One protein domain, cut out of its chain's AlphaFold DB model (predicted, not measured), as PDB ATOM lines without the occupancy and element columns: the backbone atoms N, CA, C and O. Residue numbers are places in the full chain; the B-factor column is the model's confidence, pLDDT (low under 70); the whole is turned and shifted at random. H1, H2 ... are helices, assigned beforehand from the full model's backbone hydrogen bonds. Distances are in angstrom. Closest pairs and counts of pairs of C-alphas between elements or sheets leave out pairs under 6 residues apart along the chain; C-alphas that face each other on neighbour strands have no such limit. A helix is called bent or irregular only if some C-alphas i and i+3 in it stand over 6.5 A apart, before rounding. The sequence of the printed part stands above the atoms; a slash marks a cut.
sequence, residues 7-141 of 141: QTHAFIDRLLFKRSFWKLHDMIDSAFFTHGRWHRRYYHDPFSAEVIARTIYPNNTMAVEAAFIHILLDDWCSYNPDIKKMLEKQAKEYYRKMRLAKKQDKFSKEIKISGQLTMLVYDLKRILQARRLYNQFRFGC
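This is residues 7 to 141 of the 141 residues of an uncharacterized protein of miscellaneous Crenarchaeota group-6 archaeon AD8-1 (UniProt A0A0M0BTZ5). The longest helix, H6, crosses a short helix, H1, which sits in the middle within a V made by H4 and H5. H2 and H3 form a hairpin that packs on H4, and two parts stick out: residues 33 to 38 of the kinked H2, and residues 133 to 141, of which 133 to 139 belong to H6. The printed part has 135 residues with six named helices, H1 to H6 in order along the chain, and no named strand; the class is all helix, and the helix packing is mostly crossed. The whole is compact, with a radius of gyration of the C-alphas of 15.9 A and spans of 49 by 39 by 29 A.

H6, residues 115 to 139, touches H1, residues 7 to 17, with residues 121 to 125 alone; the closest C-alphas, of Leu 16 and Val 121, are 7.1 A apart, at a steep tilt of 64 degrees, the same way. H5, residues 81 to 103, touches H1 with residues 87 to 94 alone, about perpendicular at 77 degrees, the closest C-alphas being those of Thr 8 and Ala 91, 5.5 A apart. The hub is H4, residues 61 to 79, which touches four helices. It touches H1 at a steep tilt of 48 degrees, opposite ways, closest at the C-alphas of His 9 and His 70, 6.5 A apart. H4 and H5 touch only at the corner, closest at the C-alphas of Cys 77 and Lys 84, 4.8 A apart. H3, residues 46 to 56, touches H4 closest at the C-alphas of Ala 53 and Val 64, 5.1 A apart. H2, residues 22 to 41, makes a hairpin with H3; their closest C-alphas, of Leu 24 and Ala 53, are 6.2 A apart. H2 touches H4 with residues 24 to 28 alone, closest at the C-alphas of Leu 24 and Ala 67, 7.0 A apart. H6 is close to but not clearly touching H4, with the C-alphas of Glu 65 and Leu 128 the closest at 7.0 A, and it is apart from H2 and H3. Every O i to N i+4 pair is within hydrogen-bond range in H1, H3, H4, H5 and H6; in H2 it is 7 of 16, beside 10 of 17 O i to N i+3 pairs.

H6 is 36.2 A from first to last C-alpha, ending at C-alpha 139 (361.738, 139.479, 249.901). H5 is 33.3 A and H4 27.6 A; H2 is 20.8 A, H3 15.5 A and H1 15.0 A. C-alpha 7, where H1 begins, is at (372.624, 132.919, 281.057). H2 is irregular, with C-alphas 34 and 37 standing 9.5 A apart, and has a kink of 129 degrees near residue 35.

The two C-alphas farthest apart, of Gln 104 and Cys 141, are 52.5 A apart. The printed part has no cut and ends at residue 141, the chain's last. The link from H5 to H6, 11 residues, is long, and the other four are tight. The mean pLDDT of the printed part is 85.7; residues 34 to 35, 37, 42, 106 to 111 and 140 to 141 are under 70.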
ATOM      1  N   GLN A   7     372.827 131.632 280.374       91.44
ATOM      2  CA  GLN A   7     372.624 132.919 281.057       91.44
ATOM      3  C   GLN A   7     373.212 134.087 280.261       91.44
ATOM      4  O   GLN A   7     372.644 135.179 280.281       91.44
ATOM      5  N   THR A   8     374.325 133.863 279.567       93.50
ATOM      6  CA  THR A   8     375.006 134.866 278.744       93.50
ATOM      7  C   THR A   8     374.184 135.208 277.509       93.50
ATOM      8  O   THR A   8     373.969 136.391 277.252       93.50
ATOM      9  N   HIS A   9     373.617 134.218 276.812       94.38
ATOM     10  CA  HIS A   9     372.682 134.480 275.711       94.38
ATOM     11  C   HIS A   9     371.450 135.251 276.191       94.38
ATOM     12  O   HIS A   9     371.121 136.308 275.657       94.38
ATOM     13  N   ALA A  10     370.827 134.801 277.284       93.44
ATOM     14  CA  ALA A  10     369.679 135.491 277.865       93.44
ATOM     15  C   ALA A  10     370.006 136.919 278.340       93.44
ATOM     16  O   ALA A  10     369.135 137.790 278.346       93.44
ATOM     17  N   PHE A  11     371.245 137.163 278.770       94.06
ATOM     18  CA  PHE A  11     371.729 138.493 279.115       94.06
ATOM     19  C   PHE A  11     371.826 139.385 277.875       94.06
ATOM     20  O   PHE A  11     371.277 140.487 277.896       94.06
ATOM     21  N   ILE A  12     372.443 138.907 276.792       94.38
ATOM     22  CA  ILE A  12     372.533 139.662 275.535       94.38
ATOM     23  C   ILE A  12     371.144 139.948 274.956       94.38
ATOM     24  O   ILE A  12     370.874 141.094 274.589       94.38
ATOM     25  N   ASP A  13     370.227 138.979 274.976       94.62
ATOM     26  CA  ASP A  13     368.844 139.200 274.543       94.62
ATOM     27  C   ASP A  13     368.189 140.359 275.296       94.62
ATOM     28  O   ASP A  13     367.527 141.208 274.703       94.62
ATOM     29  N   ARG A  14     368.385 140.437 276.619       93.25
ATOM     30  CA  ARG A  14     367.804 141.514 277.432       93.25
ATOM     31  C   ARG A  14     368.377 142.875 277.061       93.25
ATOM     32  O   ARG A  14     367.648 143.865 277.111       93.25
ATOM     33  N   LEU A  15     369.649 142.940 276.675       91.75
ATOM     34  CA  LEU A  15     370.267 144.183 276.217       91.75
ATOM     35  C   LEU A  15     369.717 144.622 274.853       91.75
ATOM     36  O   LEU A  15     369.452 145.813 274.664       91.75
ATOM     37  N   LEU A  16     369.518 143.677 273.932       92.12
ATOM     38  CA  LEU A  16     369.072 143.951 272.564       92.12
ATOM     39  C   LEU A  16     367.556 144.149 272.454       92.12
ATOM     40  O   LEU A  16     367.104 145.130 271.867       92.12
ATOM     41  N   PHE A  17     366.780 143.254 273.058       92.50
ATOM     42  CA  PHE A  17     365.335 143.107 272.858       92.50
ATOM     43  C   PHE A  17     364.507 143.417 274.109       92.50
ATOM     44  O   PHE A  17     363.287 143.277 274.088       92.50
ATOM     45  N   LYS A  18     365.148 143.791 275.229       91.12
ATOM     46  CA  LYS A  18     364.496 144.047 276.534       91.12
ATOM     47  C   LYS A  18     363.758 142.840 277.132       91.12
ATOM     48  O   LYS A  18     363.074 142.963 278.144       91.12
ATOM     49  N   ARG A  19     363.955 141.649 276.570       93.56
ATOM     50  CA  ARG A  19     363.416 140.366 277.039       93.56
ATOM     51  C   ARG A  19     364.441 139.266 276.811       93.56
ATOM     52  O   ARG A  19     365.420 139.489 276.125       93.56
ATOM     53  N   SER A  20     364.215 138.089 277.378       93.75
ATOM     54  CA  SER A  20     365.052 136.903 277.148       93.75
ATOM     55  C   SER A  20     364.271 135.824 276.405       93.75
ATOM     56  O   SER A  20     363.106 135.598 276.748       93.75
ATOM     57  N   PHE A  21     364.911 135.121 275.471       95.06
ATOM     58  CA  PHE A  21     364.322 134.020 274.704       95.06
ATOM     59  C   PHE A  21     364.837 132.657 275.195       95.06
ATOM     60  O   PHE A  21     365.358 131.859 274.430       95.06
ATOM     61  N   TRP A  22     364.688 132.369 276.494       91.69
ATOM     62  CA  TRP A  22     365.240 131.155 277.127       91.69
ATOM     63  C   TRP A  22     364.893 129.858 276.389       91.69
ATOM     64  O   TRP A  22     365.804 129.109 276.057       91.69
ATOM     65  N   LYS A  23     363.607 129.656 276.064       91.62
ATOM     66  CA  LYS A  23     363.123 128.450 275.370       91.62
ATOM     67  C   LYS A  23     363.741 128.263 273.983       91.62
ATOM     68  O   LYS A  23     363.885 127.136 273.531       91.62
ATOM     69  N   LEU A  24     364.059 129.364 273.298       93.31
ATOM     70  CA  LEU A  24     364.706 129.324 271.988       93.31
ATOM     71  C   LEU A  24     366.124 128.778 272.115       93.31
ATOM     72  O   LEU A  24     366.472 127.835 271.414       93.31
ATOM     73  N   HIS A  25     366.901 129.340 273.039       91.50
ATOM     74  CA  HIS A  25     368.265 128.885 273.308       91.50
ATOM     75  C   HIS A  25     368.282 127.427 273.781       91.50
ATOM     76  O   HIS A  25     369.064 126.653 273.253       91.50
ATOM     77  N   ASP A  26     367.358 127.027 274.666       89.31
ATOM     78  CA  ASP A  26     367.210 125.622 275.084       89.31
ATOM     79  C   ASP A  26     367.033 124.680 273.888       89.31
ATOM     80  O   ASP A  26     367.607 123.594 273.855       89.31
ATOM     81  N   MET A  27     366.226 125.083 272.901       89.19
ATOM     82  CA  MET A  27     365.959 124.251 271.733       89.19
ATOM     83  C   MET A  27     367.148 124.207 270.773       89.19
ATOM     84  O   MET A  27     367.496 123.124 270.307       89.19
ATOM     85  N   ILE A  28     367.779 125.350 270.491       87.50
ATOM     86  CA  ILE A  28     368.968 125.409 269.627       87.50
ATOM     87  C   ILE A  28     370.101 124.570 270.239       87.50
ATOM     88  O   ILE A  28     370.713 123.757 269.549       87.50
ATOM     89  N   ASP A  29     370.300 124.673 271.553       85.62
ATOM     90  CA  ASP A  29     371.336 123.934 272.278       85.62
ATOM     91  C   ASP A  29     370.941 122.491 272.611       85.62
ATOM     92  O   ASP A  29     371.777 121.719 273.078       85.62
ATOM     93  N   SER A  30     369.697 122.069 272.366       82.25
ATOM     94  CA  SER A  30     369.215 120.734 272.754       82.25
ATOM     95  C   SER A  30     370.033 119.594 272.131       82.25
ATOM     96  O   SER A  30     370.247 118.551 272.759       82.25
ATOM     97  N   ALA A  31     370.577 119.811 270.930       75.81
ATOM     98  CA  ALA A  31     371.466 118.865 270.263       75.81
ATOM     99  C   ALA A  31     372.793 118.650 271.017       75.81
ATOM    100  O   ALA A  31     373.457 117.634 270.806       75.81
ATOM    101  N   PHE A  32     373.180 119.550 271.931       72.56
ATOM    102  CA  PHE A  32     374.354 119.384 272.792       72.56
ATOM    103  C   PHE A  32     374.249 118.132 273.663       72.56
ATOM    104  O   PHE A  32     375.238 117.419 273.825       72.56
ATOM    105  N   PHE A  33     373.058 117.821 274.179       70.19
ATOM    106  CA  PHE A  33     372.864 116.678 275.076       70.19
ATOM    107  C   PHE A  33     373.068 115.328 274.382       70.19
ATOM    108  O   PHE A  33     373.449 114.361 275.034       70.19
ATOM    109  N   THR A  34     372.846 115.260 273.068       68.75
ATOM    110  CA  THR A  34     372.947 114.021 272.282       68.75
ATOM    111  C   THR A  34     374.228 113.943 271.451       68.75
ATOM    112  O   THR A  34     374.807 112.869 271.325       68.75
ATOM    113  N   HIS A  35     374.716 115.069 270.921       68.94
ATOM    114  CA  HIS A  35     375.837 115.116 269.970       68.94
ATOM    115  C   HIS A  35     377.068 115.863 270.513       68.94
ATOM    116  O   HIS A  35     378.090 115.993 269.826       68.94
ATOM    117  N   GLY A  36     377.004 116.359 271.752       73.06
ATOM    118  CA  GLY A  36     378.107 117.031 272.428       73.06
ATOM    119  C   GLY A  36     378.674 118.183 271.601       73.06
ATOM    120  O   GLY A  36     377.969 119.091 271.172       73.06
ATOM    121  N   ARG A  37     379.982 118.154 271.335       69.25
ATOM    122  CA  ARG A  37     380.679 119.225 270.593       69.25
ATOM    123  C   ARG A  37     380.249 119.348 269.127       69.25
ATOM    124  O   ARG A  37     380.468 120.399 268.538       69.25
ATOM    125  N   TRP A  38     379.635 118.313 268.558       74.38
ATOM    126  CA  TRP A  38     379.150 118.322 267.178       74.38
ATOM    127  C   TRP A  38     377.758 118.933 267.035       74.38
ATOM    128  O   TRP A  38     377.288 119.052 265.908       74.38
ATOM    129  N   HIS A  39     377.119 119.348 268.136       75.62
ATOM    130  CA  HIS A  39     375.769 119.906 268.102       75.62
ATOM    131  C   HIS A  39     375.632 121.076 267.135       75.62
ATOM    132  O   HIS A  39     374.628 121.128 266.464       75.62
ATOM    133  N   ARG A  40     376.662 121.910 266.938       71.50
ATOM    134  CA  ARG A  40     376.632 123.017 265.962       71.50
ATOM    135  C   ARG A  40     376.455 122.601 264.504       71.50
ATOM    136  O   ARG A  40     376.146 123.425 263.655       71.50
ATOM    137  N   ARG A  41     376.675 121.329 264.170       74.06
ATOM    138  CA  ARG A  41     376.301 120.816 262.842       74.06
ATOM    139  C   ARG A  41     374.785 120.705 262.677       74.06
ATOM    140  O   ARG A  41     374.308 120.568 261.559       74.06
ATOM    141  N   TYR A  42     374.059 120.758 263.784       67.31
ATOM    142  CA  TYR A  42     372.624 120.615 263.886       67.31
ATOM    143  C   TYR A  42     372.067 121.923 264.454       67.31
ATOM    144  O   TYR A  42     372.393 122.325 265.561       67.31
ATOM    145  N   TYR A  43     371.225 122.612 263.691       75.50
ATOM    146  CA  TYR A  43     370.486 123.797 264.147       75.50
ATOM    147  C   TYR A  43     371.270 125.112 264.322       75.50
ATOM    148  O   TYR A  43     370.627 126.150 264.470       75.50
ATOM    149  N   HIS A  44     372.607 125.124 264.212       81.50
ATOM    150  CA  HIS A  44     373.408 126.367 264.152       81.50
ATOM    151  C   HIS A  44     373.619 126.903 262.726       81.50
ATOM    152  O   HIS A  44     374.443 127.791 262.510       81.50
ATOM    153  N   ASP A  45     372.858 126.417 261.747       85.56
ATOM    154  CA  ASP A  45     372.718 127.104 260.467       85.56
ATOM    155  C   ASP A  45     371.572 128.141 260.525       85.56
ATOM    156  O   ASP A  45     370.577 127.942 261.234       85.56
ATOM    157  N   PRO A  46     371.667 129.261 259.782       85.69
ATOM    158  CA  PRO A  46     370.672 130.329 259.855       85.69
ATOM    159  C   PRO A  46     369.241 129.910 259.498       85.69
ATOM    160  O   PRO A  46     368.304 130.549 259.974       85.69
ATOM    161  N   PHE A  47     369.069 128.892 258.650       87.50
ATOM    162  CA  PHE A  47     367.751 128.445 258.210       87.50
ATOM    163  C   PHE A  47     367.066 127.635 259.311       87.50
ATOM    164  O   PHE A  47     365.959 127.977 259.728       87.50
ATOM    165  N   SER A  48     367.742 126.622 259.852       88.81
ATOM    166  CA  SER A  48     367.206 125.808 260.945       88.81
ATOM    167  C   SER A  48     366.908 126.644 262.189       88.81
ATOM    168  O   SER A  48     365.847 126.492 262.798       88.81
ATOM    169  N   ALA A  49     367.793 127.580 262.542       89.25
ATOM    170  CA  ALA A  49     367.580 128.483 263.669       89.25
ATOM    171  C   ALA A  49     366.351 129.390 263.478       89.25
ATOM    172  O   ALA A  49     365.603 129.635 264.427       89.25
ATOM    173  N   GLU A  50     366.092 129.848 262.248       92.00
ATOM    174  CA  GLU A  50     364.873 130.591 261.921       92.00
ATOM    175  C   GLU A  50     363.617 129.719 262.058       92.00
ATOM    176  O   GLU A  50     362.634 130.160 262.661       92.00
ATOM    177  N   VAL A  51     363.648 128.480 261.554       92.56
ATOM    178  CA  VAL A  51     362.534 127.528 261.690       92.56
ATOM    179  C   VAL A  51     362.218 127.272 263.164       92.56
ATOM    180  O   VAL A  51     361.056 127.370 263.570       92.56
ATOM    181  N   ILE A  52     363.236 127.026 263.994       92.50
ATOM    182  CA  ILE A  52     363.070 126.840 265.442       92.50
ATOM    183  C   ILE A  52     362.452 128.091 266.076       92.50
ATOM    184  O   ILE A  52     361.475 127.991 266.823       92.50
ATOM    185  N   ALA A  53     362.971 129.278 265.754       94.38
ATOM    186  CA  ALA A  53     362.464 130.532 266.300       94.38
ATOM    187  C   ALA A  53     360.987 130.764 265.977       94.38
ATOM    188  O   ALA A  53     360.211 131.096 266.874       94.38
ATOM    189  N   ARG A  54     360.587 130.542 264.719       94.56
ATOM    190  CA  ARG A  54     359.192 130.678 264.272       94.56
ATOM    191  C   ARG A  54     358.276 129.620 264.880       94.56
ATOM    192  O   ARG A  54     357.110 129.914 265.123       94.56
ATOM    193  N   THR A  55     358.803 128.432 265.163       95.00
ATOM    194  CA  THR A  55     358.056 127.351 265.817       95.00
ATOM    195  C   THR A  55     357.778 127.673 267.288       95.00
ATOM    196  O   THR A  55     356.654 127.514 267.756       95.00
ATOM    197  N   ILE A  56     358.777 128.165 268.028       95.19
ATOM    198  CA  ILE A  56     358.648 128.441 269.472       95.19
ATOM    199  C   ILE A  56     357.941 129.773 269.736       95.19
ATOM    200  O   ILE A  56     357.180 129.897 270.698       95.19
ATOM    201  N   TYR A  57     358.198 130.779 268.899       95.12
ATOM    202  CA  TYR A  57     357.624 132.117 269.015       95.12
ATOM    203  C   TYR A  57     356.992 132.556 267.683       95.12
ATOM    204  O   TYR A  57     357.563 133.394 266.974       95.12
ATOM    205  N   PRO A  58     355.796 132.036 267.345       93.56
ATOM    206  CA  PRO A  58     355.090 132.414 266.127       93.56
ATOM    207  C   PRO A  58     354.904 133.931 266.029       93.56
ATOM    208  O   PRO A  58     354.599 134.597 267.018       93.56
ATOM    209  N   ASN A  59     355.101 134.479 264.828       91.31
ATOM    210  CA  ASN A  59     354.955 135.908 264.514       91.31
ATOM    211  C   ASN A  59     355.877 136.862 265.302       91.31
ATOM    212  O   ASN A  59     355.666 138.073 265.289       91.31
ATOM    213  N   ASN A  60     356.925 136.352 265.958       93.56
ATOM    214  CA  ASN A  60     357.887 137.180 266.678       93.56
ATOM    215  C   ASN A  60     359.193 137.334 265.890       93.56
ATOM    216  O   ASN A  60     360.087 136.489 265.950       93.56
ATOM    217  N   THR A  61     359.336 138.456 265.190       91.50
ATOM    218  CA  THR A  61     360.548 138.765 264.415       91.50
ATOM    219  C   THR A  61     361.796 138.892 265.290       91.50
ATOM    220  O   THR A  61     362.875 138.478 264.872       91.50
ATOM    221  N   MET A  62     361.661 139.363 266.536       95.06
ATOM    222  CA  MET A  62     362.785 139.446 267.476       95.06
ATOM    223  C   MET A  62     363.296 138.064 267.892       95.06
ATOM    224  O   MET A  62     364.475 137.928 268.195       95.06
ATOM    225  N   ALA A  63     362.445 137.031 267.902       95.19
ATOM    226  CA  ALA A  63     362.888 135.670 268.202       95.19
ATOM    227  C   ALA A  63     363.786 135.116 267.085       95.19
ATOM    228  O   ALA A  63     364.792 134.473 267.371       95.19
ATOM    229  N   VAL A  64     363.468 135.414 265.821       94.25
ATOM    230  CA  VAL A  64     364.317 135.049 264.671       94.25
ATOM    231  C   VAL A  64     365.667 135.761 264.753       94.25
ATOM    232  O   VAL A  64     366.717 135.161 264.536       94.25
ATOM    233  N   GLU A  65     365.658 137.041 265.125       94.44
ATOM    234  CA  GLU A  65     366.885 137.805 265.353       94.44
ATOM    235  C   GLU A  65     367.702 137.252 266.520       94.44
ATOM    236  O   GLU A  65     368.912 137.097 266.386       94.44
ATOM    237  N   ALA A  66     367.060 136.899 267.635       95.00
ATOM    238  CA  ALA A  66     367.721 136.289 268.783       95.00
ATOM    239  C   ALA A  66     368.379 134.946 268.427       95.00
ATOM    240  O   ALA A  66     369.496 134.689 268.868       95.00
ATOM    241  N   ALA A  67     367.745 134.130 267.578       94.06
ATOM    242  CA  ALA A  67     368.314 132.872 267.089       94.06
ATOM    243  C   ALA A  67     369.581 133.106 266.255       94.06
ATOM    244  O   ALA A  67     370.582 132.408 266.397       94.06
ATOM    245  N   PHE A  68     369.573 134.144 265.418       92.62
ATOM    246  CA  PHE A  68     370.755 134.520 264.652       92.62
ATOM    247  C   PHE A  68     371.878 135.075 265.540       92.62
ATOM    248  O   PHE A  68     373.041 134.714 265.368       92.62
ATOM    249  N   ILE A  69     371.536 135.928 266.512       93.75
ATOM    250  CA  ILE A  69     372.502 136.440 267.490       93.75
ATOM    251  C   ILE A  69     373.099 135.303 268.316       93.75
ATOM    252  O   ILE A  69     374.288 135.351 268.612       93.75
ATOM    253  N   HIS A  70     372.315 134.279 268.660       93.31
ATOM    254  CA  HIS A  70     372.814 133.091 269.340       93.31
ATOM    255  C   HIS A  70     373.976 132.463 268.559       93.31
ATOM    256  O   HIS A  70     375.073 132.370 269.104       93.31
ATOM    257  N   ILE A  71     373.769 132.132 267.277       91.06
ATOM    258  CA  ILE A  71     374.808 131.535 266.418       91.06
ATOM    259  C   ILE A  71     376.041 132.445 266.338       91.06
ATOM    260  O   ILE A  71     377.170 131.995 266.524       91.06
ATOM    261  N   LEU A  72     375.830 133.745 266.118       91.12
ATOM    262  CA  LEU A  72     376.919 134.712 265.989       91.12
ATOM    263  C   LEU A  72     377.765 134.817 267.268       91.12
ATOM    264  O   LEU A  72     378.994 134.858 267.202       91.12
ATOM    265  N   LEU A  73     377.119 134.861 268.437       91.25
ATOM    266  CA  LEU A  73     377.809 134.880 269.729       91.25
ATOM    267  C   LEU A  73     378.613 133.603 269.948       91.25
ATOM    268  O   LEU A  73     379.725 133.664 270.477       91.25
ATOM    269  N   ASP A  74     378.060 132.471 269.533       90.12
ATOM    270  CA  ASP A  74     378.692 131.164 269.612       90.12
ATOM    271  C   ASP A  74     379.987 131.091 268.808       90.12
ATOM    272  O   ASP A  74     381.009 130.598 269.311       90.12
ATOM    273  N   ASP A  75     379.957 131.620 267.589       88.50
ATOM    274  CA  ASP A  75     381.116 131.727 266.714       88.50
ATOM    275  C   ASP A  75     382.143 132.697 267.292       88.50
ATOM    276  O   ASP A  75     383.297 132.319 267.507       88.50
ATOM    277  N   TRP A  76     381.735 133.918 267.650       89.75
ATOM    278  CA  TRP A  76     382.633 134.922 268.232       89.75
ATOM    279  C   TRP A  76     383.334 134.426 269.494       89.75
ATOM    280  O   TRP A  76     384.550 134.569 269.621       89.75
ATOM    281  N   CYS A  77     382.601 133.788 270.406       90.06
ATOM    282  CA  CYS A  77     383.174 133.217 271.626       90.06
ATOM    283  C   CYS A  77     384.098 132.024 271.347       90.06
ATOM    284  O   CYS A  77     385.000 131.745 272.139       90.06
ATOM    285  N   SER A  78     383.896 131.327 270.227       87.25
ATOM    286  CA  SER A  78     384.762 130.215 269.824       87.25
ATOM    287  C   SER A  78     386.067 130.683 269.208       87.25
ATOM    288  O   SER A  78     387.101 130.084 269.503       87.25
ATOM    289  N   TYR A  79     386.030 131.748 268.405       88.81
ATOM    290  CA  TYR A  79     387.224 132.373 267.837       88.81
ATOM    291  C   TYR A  79     387.985 133.217 268.863       88.81
ATOM    292  O   TYR A  79     389.204 133.326 268.776       88.81
ATOM    293  N   ASN A  80     387.291 133.793 269.849       89.31
ATOM    294  CA  ASN A  80     387.888 134.662 270.854       89.31
ATOM    295  C   ASN A  80     387.415 134.303 272.281       89.31
ATOM    296  O   ASN A  80     386.402 134.821 272.769       89.31
ATOM    297  N   PRO A  81     388.162 133.438 272.996       90.38
ATOM    298  CA  PRO A  81     387.817 133.018 274.354       90.38
ATOM    299  C   PRO A  81     387.778 134.158 275.382       90.38
ATOM    300  O   PRO A  81     387.115 134.031 276.414       90.38
ATOM    301  N   ASP A  82     388.470 135.270 275.133       90.38
ATOM    302  CA  ASP A  82     388.477 136.408 276.053       90.38
ATOM    303  C   ASP A  82     387.181 137.215 275.960       90.38
ATOM    304  O   ASP A  82     386.657 137.641 276.995       90.38
ATOM    305  N   ILE A  83     386.583 137.313 274.763       89.06
ATOM    306  CA  ILE A  83     385.218 137.839 274.596       89.06
ATOM    307  C   ILE A  83     384.239 137.006 275.421       89.06
ATOM    308  O   ILE A  83     383.442 137.573 276.171       89.06
ATOM    309  N   LYS A  84     384.339 135.671 275.364       92.00
ATOM    310  CA  LYS A  84     383.494 134.795 276.184       92.00
ATOM    311  C   LYS A  84     383.635 135.113 277.673       92.00
ATOM    312  O   LYS A  84     382.635 135.371 278.341       92.00
ATOM    313  N   LYS A  85     384.863 135.115 278.206       92.00
ATOM    314  CA  LYS A  85     385.112 135.383 279.636       92.00
ATOM    315  C   LYS A  85     384.570 136.748 280.056       92.00
ATOM    316  O   LYS A  85     383.966 136.871 281.124       92.00
ATOM    317  N   MET A  86     384.777 137.772 279.226       92.12
ATOM    318  CA  MET A  86     384.240 139.111 279.453       92.12
ATOM    319  C   MET A  86     382.709 139.073 279.530       92.12
ATOM    320  O   MET A  86     382.139 139.585 280.494       92.12
ATOM    321  N   LEU A  87     382.049 138.447 278.553       91.81
ATOM    322  CA  LEU A  87     380.594 138.343 278.486       91.81
ATOM    323  C   LEU A  87     380.004 137.594 279.681       91.81
ATOM    324  O   LEU A  87     379.079 138.096 280.317       91.81
ATOM    325  N   GLU A  88     380.573 136.446 280.045       93.81
ATOM    326  CA  GLU A  88     380.121 135.661 281.197       93.81
ATOM    327  C   GLU A  88     380.297 136.433 282.512       93.81
ATOM    328  O   GLU A  88     379.417 136.412 283.379       93.81
ATOM    329  N   LYS A  89     381.406 137.173 282.660       92.56
ATOM    330  CA  LYS A  89     381.638 138.048 283.818       92.56
ATOM    331  C   LYS A  89     380.578 139.148 283.902       92.56
ATOM    332  O   LYS A  89     380.015 139.361 284.978       92.56
ATOM    333  N   GLN A  90     380.284 139.816 282.786       90.25
ATOM    334  CA  GLN A  90     379.260 140.864 282.719       90.25
ATOM    335  C   GLN A  90     377.860 140.305 283.005       90.25
ATOM    336  O   GLN A  90     377.136 140.866 283.827       90.25
ATOM    337  N   ALA A  91     377.503 139.161 282.414       92.31
ATOM    338  CA  ALA A  91     376.233 138.484 282.660       92.31
ATOM    339  C   ALA A  91     376.073 138.119 284.146       92.31
ATOM    340  O   ALA A  91     375.050 138.425 284.766       92.31
ATOM    341  N   LYS A  92     377.112 137.537 284.761       92.69
ATOM    342  CA  LYS A  92     377.118 137.196 286.192       92.69
ATOM    343  C   LYS A  92     376.913 138.427 287.072       92.69
ATOM    344  O   LYS A  92     376.135 138.380 288.030       92.69
ATOM    345  N   GLU A  93     377.592 139.531 286.766       90.44
ATOM    346  CA  GLU A  93     377.438 140.784 287.505       90.44
ATOM    347  C   GLU A  93     376.033 141.377 287.341       90.44
ATOM    348  O   GLU A  93     375.423 141.783 288.335       90.44
ATOM    349  N   TYR A  94     375.498 141.367 286.122       89.06
ATOM    350  CA  TYR A  94     374.145 141.816 285.806       89.06
ATOM    351  C   TYR A  94     373.093 141.050 286.617       89.06
ATOM    352  O   TYR A  94     372.316 141.663 287.354       89.06
ATOM    353  N   TYR A  95     373.110 139.713 286.590       89.50
ATOM    354  CA  TYR A  95     372.154 138.910 287.360       89.50
ATOM    355  C   TYR A  95     372.354 139.038 288.872       89.50
ATOM    356  O   TYR A  95     371.385 138.995 289.634       89.50
ATOM    357  N   ARG A  96     373.592 139.241 289.343       89.88
ATOM    358  CA  ARG A  96     373.847 139.577 290.751       89.88
ATOM    359  C   ARG A  96     373.160 140.892 291.132       89.88
ATOM    360  O   ARG A  96     372.444 140.910 292.129       89.88
ATOM    361  N   LYS A  97     373.326 141.955 290.335       87.12
ATOM    362  CA  LYS A  97     372.680 143.260 290.563       87.12
ATOM    363  C   LYS A  97     371.155 143.153 290.509       87.12
ATOM    364  O   LYS A  97     370.502 143.652 291.417       87.12
ATOM    365  N   MET A  98     370.596 142.436 289.532       84.56
ATOM    366  CA  MET A  98     369.147 142.204 289.445       84.56
ATOM    367  C   MET A  98     368.581 141.508 290.687       84.56
ATOM    368  O   MET A  98     367.550 141.926 291.211       84.56
ATOM    369  N   ARG A  99     369.248 140.458 291.188       87.69
ATOM    370  CA  ARG A  99     368.808 139.748 292.404       87.69
ATOM    371  C   ARG A  99     368.821 140.656 293.633       87.69
ATOM    372  O   ARG A  99     367.882 140.623 294.422       87.69
ATOM    373  N   LEU A 100     369.861 141.479 293.777       85.50
ATOM    374  CA  LEU A 100     369.964 142.447 294.870       85.50
ATOM    375  C   LEU A 100     368.895 143.543 294.763       85.50
ATOM    376  O   LEU A 100     368.256 143.854 295.762       85.50
ATOM    377  N   ALA A 101     368.655 144.074 293.561       82.94
ATOM    378  CA  ALA A 101     367.623 145.080 293.317       82.94
ATOM    379  C   ALA A 101     366.220 144.550 293.643       82.94
ATOM    380  O   ALA A 101     365.460 145.238 294.317       82.94
ATOM    381  N   LYS A 102     365.914 143.301 293.252       80.88
ATOM    382  CA  LYS A 102     364.654 142.625 293.602       80.88
ATOM    383  C   LYS A 102     364.475 142.487 295.118       80.88
ATOM    384  O   LYS A 102     363.373 142.665 295.612       80.88
ATOM    385  N   LYS A 103     365.551 142.194 295.860       80.00
ATOM    386  CA  LYS A 103     365.509 142.096 297.330       80.00
ATOM    387  C   LYS A 103     365.274 143.453 298.008       80.00
ATOM    388  O   LYS A 103     364.742 143.492 299.108       80.00
ATOM    389  N   GLN A 104     365.709 144.544 297.383       80.25
ATOM    390  CA  GLN A 104     365.658 145.894 297.951       80.25
ATOM    391  C   GLN A 104     364.458 146.724 297.468       80.25
ATOM    392  O   GLN A 104     364.406 147.906 297.789       80.25
ATOM    393  N   ASP A 105     363.566 146.151 296.651       71.12
ATOM    394  CA  ASP A 105     362.460 146.839 295.955       71.12
ATOM    395  C   ASP A 105     362.888 148.095 295.157       71.12
ATOM    396  O   ASP A 105     362.110 148.983 294.819       71.12
ATOM    397  N   LYS A 106     364.181 148.182 294.816       62.88
ATOM    398  CA  LYS A 106     364.805 149.305 294.095       62.88
ATOM    399  C   LYS A 106     365.001 148.949 292.626       62.88
ATOM    400  O   LYS A 106     366.121 148.981 292.113       62.88
ATOM    401  N   PHE A 107     363.919 148.584 291.941       54.44
ATOM    402  CA  PHE A 107     363.981 148.096 290.556       54.44
ATOM    403  C   PHE A 107     364.315 149.184 289.510       54.44
ATOM    404  O   PHE A 107     364.493 148.871 288.337       54.44
ATOM    405  N   SER A 108     364.446 150.453 289.909       53.19
ATOM    406  CA  SER A 108     364.557 151.590 288.983       53.19
ATOM    407  C   SER A 108     365.978 152.021 288.595       53.19
ATOM    408  O   SER A 108     366.127 152.978 287.841       53.19
ATOM    409  N   LYS A 109     367.047 151.361 289.067       56.25
ATOM    410  CA  LYS A 109     368.412 151.766 288.680       56.25
ATOM    411  C   LYS A 109     368.864 151.060 287.405       56.25
ATOM    412  O   LYS A 109     369.111 149.854 287.420       56.25
ATOM    413  N   GLU A 110     369.030 151.833 286.330       63.50
ATOM    414  CA  GLU A 110     369.717 151.385 285.118       63.50
ATOM    415  C   GLU A 110     371.064 150.751 285.485       63.50
ATOM    416  O   GLU A 110     371.935 151.367 286.112       63.50
ATOM    417  N   ILE A 111     371.235 149.480 285.122       67.19
ATOM    418  CA  ILE A 111     372.490 148.776 285.350       67.19
ATOM    419  C   ILE A 111     373.503 149.323 284.345       67.19
ATOM    420  O   ILE A 111     373.433 149.007 283.160       67.19
ATOM    421  N   LYS A 112     374.466 150.119 284.826       72.38
ATOM    422  CA  LYS A 112     375.622 150.528 284.018       72.38
ATOM    423  C   LYS A 112     376.370 149.284 283.529       72.38
ATOM    424  O   LYS A 112     376.842 148.484 284.343       72.38
ATOM    425  N   ILE A 113     376.453 149.147 282.210       77.50
ATOM    426  CA  ILE A 113     377.267 148.158 281.499       77.50
ATOM    427  C   ILE A 113     378.652 148.744 281.186       77.50
ATOM    428  O   ILE A 113     378.817 149.965 281.163       77.50
ATOM    429  N   SER A 114     379.664 147.893 280.995       80.81
ATOM    430  CA  SER A 114     381.014 148.355 280.640       80.81
ATOM    431  C   SER A 114     381.057 148.966 279.234       80.81
ATOM    432  O   SER A 114     380.283 148.575 278.363       80.81
ATOM    433  N   GLY A 115     382.007 149.874 278.976       81.31
ATOM    434  CA  GLY A 115     382.175 150.482 277.646       81.31
ATOM    435  C   GLY A 115     382.434 149.456 276.534       81.31
ATOM    436  O   GLY A 115     381.853 149.559 275.460       81.31
ATOM    437  N   GLN A 116     383.217 148.408 276.816       81.31
ATOM    438  CA  GLN A 116     383.439 147.294 275.881       81.31
ATOM    439  C   GLN A 116     382.135 146.566 275.525       81.31
ATOM    440  O   GLN A 116     381.896 146.253 274.362       81.31
ATOM    441  N   LEU A 117     381.266 146.330 276.512       83.19
ATOM    442  CA  LEU A 117     379.970 145.703 276.274       83.19
ATOM    443  C   LEU A 117     379.024 146.636 275.508       83.19
ATOM    444  O   LEU A 117     378.273 146.167 274.657       83.19
ATOM    445  N   THR A 118     379.076 147.946 275.760       86.44
ATOM    446  CA  THR A 118     378.319 148.932 274.977       86.44
ATOM    447  C   THR A 118     378.703 148.883 273.500       86.44
ATOM    448  O   THR A 118     377.808 148.838 272.657       86.44
ATOM    449  N   MET A 119     380.002 148.829 273.187       85.94
ATOM    450  CA  MET A 119     380.483 148.701 271.806       85.94
ATOM    451  C   MET A 119     380.010 147.397 271.162       85.94
ATOM    452  O   MET A 119     379.433 147.424 270.081       85.94
ATOM    453  N   LEU A 120     380.132 146.268 271.867       87.00
ATOM    454  CA  LEU A 120     379.648 144.981 271.365       87.00
ATOM    455  C   LEU A 120     378.140 145.003 271.060       87.00
ATOM    456  O   LEU A 120     377.703 144.556 270.004       87.00
ATOM    457  N   VAL A 121     377.326 145.535 271.976       87.88
ATOM    458  CA  VAL A 121     375.871 145.656 271.781       87.88
ATOM    459  C   VAL A 121     375.551 146.568 270.599       87.88
ATOM    460  O   VAL A 121     374.603 146.302 269.859       87.88
ATOM    461  N   TYR A 122     376.324 147.638 270.414       90.38
ATOM    462  CA  TYR A 122     376.192 148.526 269.265       90.38
ATOM    463  C   TYR A 122     376.483 147.794 267.947       90.38
ATOM    464  O   TYR A 122     375.666 147.861 267.026       90.38
ATOM    465  N   ASP A 123     377.566 147.022 267.878       89.69
ATOM    466  CA  ASP A 123     377.921 146.242 266.689       89.69
ATOM    467  C   ASP A 123     376.856 145.186 266.361       89.69
ATOM    468  O   ASP A 123     376.407 145.088 265.218       89.69
ATOM    469  N   LEU A 124     376.355 144.466 267.372       90.31
ATOM    470  CA  LEU A 124     375.260 143.505 267.201       90.31
ATOM    471  C   LEU A 124     373.990 144.177 266.656       90.31
ATOM    472  O   LEU A 124     373.343 143.640 265.756       90.31
ATOM    473  N   LYS A 125     373.646 145.381 267.135       90.25
ATOM    474  CA  LYS A 125     372.512 146.153 266.597       90.25
ATOM    475  C   LYS A 125     372.715 146.541 265.135       90.25
ATOM    476  O   LYS A 125     371.765 146.447 264.359       90.25
ATOM    477  N   ARG A 126     373.929 146.944 264.743       91.94
ATOM    478  CA  ARG A 126     374.247 147.256 263.340       91.94
ATOM    479  C   ARG A 126     374.110 146.029 262.443       91.94
ATOM    480  O   ARG A 126     373.534 146.140 261.366       91.94
ATOM    481  N   ILE A 127     374.575 144.868 262.901       90.44
ATOM    482  CA  ILE A 127     374.430 143.599 262.172       90.44
ATOM    483  C   ILE A 127     372.947 143.250 261.985       90.44
ATOM    484  O   ILE A 127     372.527 142.918 260.875       90.44
ATOM    485  N   LEU A 128     372.129 143.390 263.034       89.81
ATOM    486  CA  LEU A 128     370.680 143.183 262.935       89.81
ATOM    487  C   LEU A 128     370.023 144.155 261.950       89.81
ATOM    488  O   LEU A 128     369.205 143.738 261.133       89.81
ATOM    489  N   GLN A 129     370.397 145.435 261.981       90.31
ATOM    490  CA  GLN A 129     369.876 146.431 261.046       90.31
ATOM    491  C   GLN A 129     370.246 146.100 259.595       90.31
ATOM    492  O   GLN A 129     369.378 146.137 258.726       90.31
ATOM    493  N   ALA A 130     371.500 145.721 259.335       87.81
ATOM    494  CA  ALA A 130     371.943 145.307 258.007       87.81
ATOM    495  C   ALA A 130     371.160 144.083 257.503       87.81
ATOM    496  O   ALA A 130     370.709 144.067 256.359       87.81
ATOM    497  N   ARG A 131     370.915 143.092 258.372       85.19
ATOM    498  CA  ARG A 131     370.094 141.917 258.040       85.19
ATOM    499  C   ARG A 131     368.650 142.295 257.709       85.19
ATOM    500  O   ARG A 131     368.099 141.774 256.743       85.19
ATOM    501  N   ARG A 132     368.032 143.191 258.486       88.25
ATOM    502  CA  ARG A 132     366.669 143.683 258.213       88.25
ATOM    503  C   ARG A 132     366.581 144.325 256.833       88.25
ATOM    504  O   ARG A 132     365.681 143.974 256.076       88.25
ATOM    505  N   LEU A 133     367.533 145.199 256.501       87.50
ATOM    506  CA  LEU A 133     367.610 145.838 255.187       87.50
ATOM    507  C   LEU A 133     367.764 144.793 254.080       87.50
ATOM    508  O   LEU A 133     366.981 144.787 253.137       87.50
ATOM    509  N   TYR A 134     368.704 143.856 254.221       85.69
ATOM    510  CA  TYR A 134     368.895 142.779 253.247       85.69
ATOM    511  C   TYR A 134     367.616 141.961 253.009       85.69
ATOM    512  O   TYR A 134     367.253 141.699 251.866       85.69
ATOM    513  N   ASN A 135     366.896 141.599 254.074       81.38
ATOM    514  CA  ASN A 135     365.641 140.859 253.956       81.38
ATOM    515  C   ASN A 135     364.539 141.680 253.273       81.38
ATOM    516  O   ASN A 135     363.784 141.118 252.483       81.38
ATOM    517  N   GLN A 136     364.460 142.989 253.537       85.75
ATOM    518  CA  GLN A 136     363.539 143.884 252.831       85.75
ATOM    519  C   GLN A 136     363.855 143.941 251.333       85.75
ATOM    520  O   GLN A 136     362.946 143.809 250.526       85.75
ATOM    521  N   PHE A 137     365.128 144.061 250.953       85.88
ATOM    522  CA  PHE A 137     365.523 144.047 249.541       85.88
ATOM    523  C   PHE A 137     365.262 142.698 248.861       85.88
ATOM    524  O   PHE A 137     364.857 142.663 247.705       85.88
ATOM    525  N   ARG A 138     365.496 141.581 249.561       77.06
ATOM    526  CA  ARG A 138     365.401 140.233 248.982       77.06
ATOM    527  C   ARG A 138     363.970 139.706 248.858       77.06
ATOM    528  O   ARG A 138     363.701 138.946 247.935       77.06
ATOM    529  N   PHE A 139     363.093 140.043 249.801       76.38
ATOM    530  CA  PHE A 139     361.738 139.479 249.901       76.38
ATOM    531  C   PHE A 139     360.626 140.537 249.831       76.38
ATOM    532  O   PHE A 139     359.460 140.195 249.975       76.38
ATOM    533  N   GLY A 140     360.978 141.815 249.673       58.03
ATOM    534  CA  GLY A 140     360.040 142.939 249.610       58.03
ATOM    535  C   GLY A 140     359.629 143.351 248.195       58.03
ATOM    536  O   GLY A 140     359.394 144.537 247.982       58.03
ATOM    537  N   CYS A 141     359.573 142.408 247.247       45.62
ATOM    538  CA  CYS A 141     358.890 142.569 245.958       45.62
ATOM    539  C   CYS A 141     357.666 141.655 245.928       45.62
ATOM    540  O   CYS A 141     357.855 140.447 246.205       45.62
TER     541      CYS A 141